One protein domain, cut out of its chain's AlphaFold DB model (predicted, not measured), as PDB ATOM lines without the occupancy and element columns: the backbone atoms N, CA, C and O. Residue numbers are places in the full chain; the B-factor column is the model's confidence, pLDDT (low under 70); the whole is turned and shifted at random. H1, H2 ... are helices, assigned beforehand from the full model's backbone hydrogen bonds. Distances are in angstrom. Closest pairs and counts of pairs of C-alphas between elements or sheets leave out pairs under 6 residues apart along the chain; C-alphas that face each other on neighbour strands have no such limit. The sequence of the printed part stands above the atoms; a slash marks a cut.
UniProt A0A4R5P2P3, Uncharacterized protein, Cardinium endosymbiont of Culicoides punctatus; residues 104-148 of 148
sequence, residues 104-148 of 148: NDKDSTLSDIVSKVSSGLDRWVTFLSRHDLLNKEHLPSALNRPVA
ATOM      1  N   ASN A 104     150.274 178.872 128.380       66.69
ATOM      2  CA  ASN A 104     149.998 178.252 127.086       66.69
ATOM      3  C   ASN A 104     150.556 176.821 126.961       66.69
ATOM      4  O   ASN A 104     150.260 176.141 125.984       66.69
ATOM      5  N   ASP A 105     151.360 176.358 127.926       63.31
ATOM      6  CA  ASP A 105     152.091 175.095 127.813       63.31
ATOM      7  C   ASP A 105     151.863 174.185 129.027       63.31
ATOM      8  O   ASP A 105     152.092 174.589 130.175       63.31
ATOM      9  N   LYS A 106     151.408 172.952 128.773       61.97
ATOM     10  CA  LYS A 106     151.189 171.931 129.813       61.97
ATOM     11  C   LYS A 106     152.500 171.531 130.493       61.97
ATOM     12  O   LYS A 106     152.471 171.163 131.666       61.97
ATOM     13  N   ASP A 107     153.620 171.712 129.797       65.50
ATOM     14  CA  ASP A 107     154.958 171.375 130.278       65.50
ATOM     15  C   ASP A 107     155.658 172.555 130.977       65.50
ATOM     16  O   ASP A 107     156.794 172.422 131.430       65.50
ATOM     17  N   SER A 108     154.975 173.705 131.131       70.88
ATOM     18  CA  SER A 108     155.526 174.862 131.856       70.88
ATOM     19  C   SER A 108     155.919 174.455 133.277       70.88
ATOM     20  O   SER A 108     155.065 174.005 134.055       70.88
ATOM     21  N   THR A 109     157.182 174.671 133.638       74.19
ATOM     22  CA  THR A 109     157.687 174.426 134.990       74.19
ATOM     23  C   THR A 109     157.263 175.540 135.949       74.19
ATOM     24  O   THR A 109     156.851 176.631 135.544       74.19
ATOM     25  N   LEU A 110     157.396 175.296 137.255       74.19
ATOM     26  CA  LEU A 110     157.107 176.307 138.273       74.19
ATOM     27  C   LEU A 110     157.999 177.555 138.116       74.19
ATOM     28  O   LEU A 110     157.531 178.669 138.344       74.19
ATOM     29  N   SER A 111     159.253 177.392 137.676       77.69
ATOM     30  CA  SER A 111     160.162 178.506 137.370       77.69
ATOM     31  C   SER A 111     159.668 179.367 136.209       77.69
ATOM     32  O   SER A 111     159.682 180.595 136.322       77.69
ATOM     33  N   ASP A 112     159.173 178.746 135.135       79.25
ATOM     34  CA  ASP A 112     158.646 179.472 133.971       79.25
ATOM     35  C   ASP A 112     157.438 180.320 134.369       79.25
ATOM     36  O   ASP A 112     157.328 181.487 133.993       79.25
ATOM     37  N   ILE A 113     156.556 179.757 135.194       79.25
ATOM     38  CA  ILE A 113     155.380 180.452 135.718       79.25
ATOM     39  C   ILE A 113     155.795 181.623 136.608       79.25
ATOM     40  O   ILE A 113     155.307 182.734 136.416       79.25
ATOM     41  N   VAL A 114     156.707 181.409 137.562       80.31
ATOM     42  CA  VAL A 114     157.165 182.465 138.479       80.31
ATOM     43  C   VAL A 114     157.782 183.635 137.713       80.31
ATOM     44  O   VAL A 114     157.516 184.780 138.065       80.31
ATOM     45  N   SER A 115     158.531 183.371 136.638       82.31
ATOM     46  CA  SER A 115     159.118 184.429 135.804       82.31
ATOM     47  C   SER A 115     158.081 185.337 135.124       82.31
ATOM     48  O   SER A 115     158.372 186.498 134.844       82.31
ATOM     49  N   LYS A 116     156.862 184.832 134.888       80.88
ATOM     50  CA  LYS A 116     155.754 185.574 134.267       80.88
ATOM     51  C   LYS A 116     154.903 186.340 135.279       80.88
ATOM     52  O   LYS A 116     154.099 187.182 134.887       80.88
ATOM     53  N   VAL A 117     155.039 186.046 136.571       85.44
ATOM     54  CA  VAL A 117     154.212 186.643 137.621       85.44
ATOM     55  C   VAL A 117     154.802 187.980 138.050       85.44
ATOM     56  O   VAL A 117     155.818 188.038 138.739       85.44
ATOM     57  N   SER A 118     154.118 189.060 137.686       87.12
ATOM     58  CA  SER A 118     154.525 190.432 138.005       87.12
ATOM     59  C   SER A 118     153.488 191.188 138.841       87.12
ATOM     60  O   SER A 118     153.832 192.093 139.602       87.12
ATOM     61  N   SER A 119     152.216 190.789 138.751       89.12
ATOM     62  CA  SER A 119     151.079 191.478 139.358       89.12
ATOM     63  C   SER A 119     150.253 190.577 140.281       89.12
ATOM     64  O   SER A 119     150.390 189.353 140.305       89.12
ATOM     65  N   GLY A 120     149.357 191.190 141.063       89.44
ATOM     66  CA  GLY A 120     148.375 190.446 141.856       89.44
ATOM     67  C   GLY A 120     147.429 189.615 140.985       89.44
ATOM     68  O   GLY A 120     147.095 188.493 141.359       89.44
ATOM     69  N   LEU A 121     147.054 190.125 139.808       91.19
ATOM     70  CA  LEU A 121     146.243 189.380 138.848       91.19
ATOM     71  C   LEU A 121     146.999 188.154 138.327       91.19
ATOM     72  O   LEU A 121     146.438 187.065 138.345       91.19
ATOM     73  N   ASP A 122     148.278 188.297 137.966       90.12
ATOM     74  CA  ASP A 122     149.105 187.171 137.510       90.12
ATOM     75  C   ASP A 122     149.168 186.059 138.568       90.12
ATOM     76  O   ASP A 122     149.059 184.881 138.237       90.12
ATOM     77  N   ARG A 123     149.284 186.418 139.858       87.31
ATOM     78  CA  ARG A 123     149.240 185.442 140.962       87.31
ATOM     79  C   ARG A 123     147.924 184.667 140.983       87.31
ATOM     80  O   ARG A 123     147.943 183.442 141.085       87.31
ATOM     81  N   TRP A 124     146.795 185.367 140.868       88.81
ATOM     82  CA  TRP A 124     145.471 184.741 140.835       88.81
ATOM     83  C   TRP A 124     145.273 183.868 139.598       88.81
ATOM     84  O   TRP A 124     144.775 182.751 139.715       88.81
ATOM     85  N   VAL A 125     145.700 184.329 138.425       90.44
ATOM     86  CA  VAL A 125     145.603 183.561 137.178       90.44
ATOM     87  C   VAL A 125     146.485 182.314 137.242       90.44
ATOM     88  O   VAL A 125     146.014 181.234 136.885       90.44
ATOM     89  N   THR A 126     147.710 182.414 137.772       86.88
ATOM     90  CA  THR A 126     148.561 181.250 138.070       86.88
ATOM     91  C   THR A 126     147.851 180.277 139.003       86.88
ATOM     92  O   THR A 126     147.807 179.085 138.708       86.88
ATOM     93  N   PHE A 127     147.259 180.770 140.094       85.81
ATOM     94  CA  PHE A 127     146.538 179.935 141.051       85.81
ATOM     95  C   PHE A 127     145.375 179.172 140.413       85.81
ATOM     96  O   PHE A 127     145.274 177.956 140.558       85.81
ATOM     97  N   LEU A 128     144.532 179.874 139.659       86.50
ATOM     98  CA  LEU A 128     143.360 179.293 139.007       86.50
ATOM     99  C   LEU A 128     143.730 178.329 137.869       86.50
ATOM    100  O   LEU A 128     142.960 177.420 137.568       86.50
ATOM    101  N   SER A 129     144.903 178.503 137.253       83.25
ATOM    102  CA  SER A 129     145.335 177.704 136.097       83.25
ATOM    103  C   SER A 129     146.214 176.508 136.467       83.25
ATOM    104  O   SER A 129     146.133 175.479 135.802       83.25
ATOM    105  N   ARG A 130     147.061 176.627 137.499       78.31
ATOM    106  CA  ARG A 130     148.052 175.610 137.904       78.31
ATOM    107  C   ARG A 130     147.945 175.224 139.377       78.31
ATOM    108  O   ARG A 130     148.950 175.041 140.060       78.31
ATOM    109  N   HIS A 131     146.718 175.108 139.882       72.06
ATOM    110  CA  HIS A 131     146.452 174.642 141.247       72.06
ATOM    111  C   HIS A 131     147.120 173.287 141.557       72.06
ATOM    112  O   HIS A 131     147.479 173.037 142.702       72.06
ATOM    113  N   ASP A 132     147.329 172.450 140.536       71.56
ATOM    114  CA  ASP A 132     148.022 171.161 140.596       71.56
ATOM    115  C   ASP A 132     149.487 171.282 141.039       71.56
ATOM    116  O   ASP A 132     149.993 170.411 141.743       71.56
ATOM    117  N   LEU A 133     150.161 172.374 140.669       68.06
ATOM    118  CA  LEU A 133     151.553 172.627 141.041       68.06
ATOM    119  C   LEU A 133     151.708 173.414 142.349       68.06
ATOM    120  O   LEU A 133     152.818 173.560 142.860       68.06
ATOM    121  N   LEU A 134     150.619 173.972 142.876       68.25
ATOM    122  CA  LEU A 134     150.656 174.923 143.983       68.25
ATOM    123  C   LEU A 134     150.348 174.221 145.304       68.25
ATOM    124  O   LEU A 134     149.249 174.307 145.849       68.25
ATOM    125  N   ASN A 135     151.363 173.548 145.847       70.56
ATOM    126  CA  ASN A 135     151.327 173.037 147.214       70.56
ATOM    127  C   ASN A 135     151.638 174.173 148.204       70.56
ATOM    128  O   ASN A 135     152.713 174.770 148.137       70.56
ATOM    129  N   LYS A 136     150.727 174.435 149.154       68.69
ATOM    130  CA  LYS A 136     150.891 175.454 150.210       68.69
ATOM    131  C   LYS A 136     152.215 175.342 150.972       68.69
ATOM    132  O   LYS A 136     152.752 176.367 151.374       68.69
ATOM    133  N   GLU A 137     152.740 174.133 151.149       71.12
ATOM    134  CA  GLU A 137     153.992 173.896 151.878       71.12
ATOM    135  C   GLU A 137     155.246 174.264 151.071       71.12
ATOM    136  O   GLU A 137     156.306 174.488 151.647       71.12
ATOM    137  N   HIS A 138     155.132 174.366 149.743       72.38
ATOM    138  CA  HIS A 138     156.264 174.536 148.826       72.38
ATOM    139  C   HIS A 138     156.042 175.683 147.827       72.38
ATOM    140  O   HIS A 138     156.549 175.659 146.704       72.38
ATOM    141  N   LEU A 139     155.267 176.700 148.217       74.12
ATOM    142  CA  LEU A 139     154.949 177.827 147.346       74.12
ATOM    143  C   LEU A 139     156.175 178.754 147.176       74.12
ATOM    144  O   LEU A 139     156.728 179.223 148.175       74.12
ATOM    145  N   PRO A 140     156.579 179.099 145.938       75.88
ATOM    146  CA  PRO A 140     157.637 180.073 145.706       75.88
ATOM    147  C   PRO A 140     157.321 181.418 146.366       75.88
ATOM    148  O   PRO A 140     156.186 181.901 146.325       75.88
ATOM    149  N   SER A 141     158.340 182.079 146.912       76.31
ATOM    150  CA  SER A 141     158.186 183.345 147.645       76.31
ATOM    151  C   SER A 141     157.529 184.467 146.828       76.31
ATOM    152  O   SER A 141     156.852 185.316 147.400       76.31
ATOM    153  N   ALA A 142     157.669 184.458 145.498       73.88
ATOM    154  CA  ALA A 142     157.009 185.406 144.595       73.88
ATOM    155  C   ALA A 142     155.471 185.256 144.560       73.88
ATOM    156  O   ALA A 142     154.755 186.235 144.349       73.88
ATOM    157  N   LEU A 143     154.966 184.042 144.801       72.75
ATOM    158  CA  LEU A 143     153.540 183.713 144.865       72.75
ATOM    159  C   LEU A 143     152.975 183.816 146.292       72.75
ATOM    160  O   LEU A 143     151.769 183.970 146.453       72.75
ATOM    161  N   ASN A 144     153.835 183.780 147.316       72.75
ATOM    162  CA  ASN A 144     153.453 183.756 148.733       72.75
ATOM    163  C   ASN A 144     153.407 185.148 149.406       72.75
ATOM    164  O   ASN A 144     153.425 185.261 150.630       72.75
ATOM    165  N   ARG A 145     153.397 186.235 148.627       67.75
ATOM    166  CA  ARG A 145     153.249 187.594 149.173       67.75
ATOM    167  C   ARG A 145     151.776 188.006 149.154       67.75
ATOM    168  O   ARG A 145     151.156 187.890 148.093       67.75
ATOM    169  N   PRO A 146     151.222 188.523 150.267       57.53
ATOM    170  CA  PRO A 146     149.877 189.081 150.257       57.53
ATOM    171  C   PRO A 146     149.797 190.197 149.209       57.53
ATOM    172  O   PRO A 146     150.732 190.985 149.044       57.53
ATOM    173  N   VAL A 147     148.704 190.215 148.445       56.47
ATOM    174  CA  VAL A 147     148.413 191.330 147.540       56.47
ATOM    175  C   VAL A 147     148.105 192.529 148.439       56.47
ATOM    176  O   VAL A 147     147.183 192.440 149.247       56.47
ATOM    177  N   ALA A 148     148.949 193.563 148.364       43.72
ATOM    178  CA  ALA A 148     148.755 194.826 149.075       43.72
ATOM    179  C   ALA A 148     147.509 195.562 148.573       43.72
ATOM    180  O   ALA A 148     147.207 195.426 147.362       43.72
TER     181      ALA A 148
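What this domain is: This is residues 104 to 148 of the 148 residues of an uncharacterized protein of Cardinium endosymbiont of Culicoides punctatus (UniProt A0A4R5P2P3). Little of this domain is regular structure: two short helices, H2 and H1, make a loose pair running opposite ways, and a long stretch, residues 130 to 148, loops away from the end of H2 and turns back. The printed part has 45 residues, with H1 then H2 along the chain and no named strand; the class is all helix, with 17 residues in named elements. It is compact, with a radius of gyration of the C-alphas of 9.8 A, and spans 30 by 21 by 17 A.

Where its parts are: Find C-alpha 120 at (148.375, 190.446, 141.856); from there H2, residues 120 to 129, runs 14.3 A to C-alpha 129 at (145.335, 177.704, 136.097). Look back to C-alpha 110 at (157.107, 176.307, 138.273), where H1, residues 110 to 116, begins its 10.2 A.

How they stand to each other: H2 and H1 are close but not clearly touching; their closest C-alphas, of Thr 126 and Ile 113, are 7.3 A apart. They run opposite ways at a steep tilt of 38 degrees, only just past shallow. Their link is tight, with 3 residues. In both, every O i to N i+4 pair is within hydrogen-bond range.

The domain as a whole: The two farthest C-alphas, of Asp 107 and Ala 148, are 30.7 A apart. The printed part has no cut. The model's pLDDT is under 70 at residues 104 to 107, 133 to 134, 136 and 145 to 148.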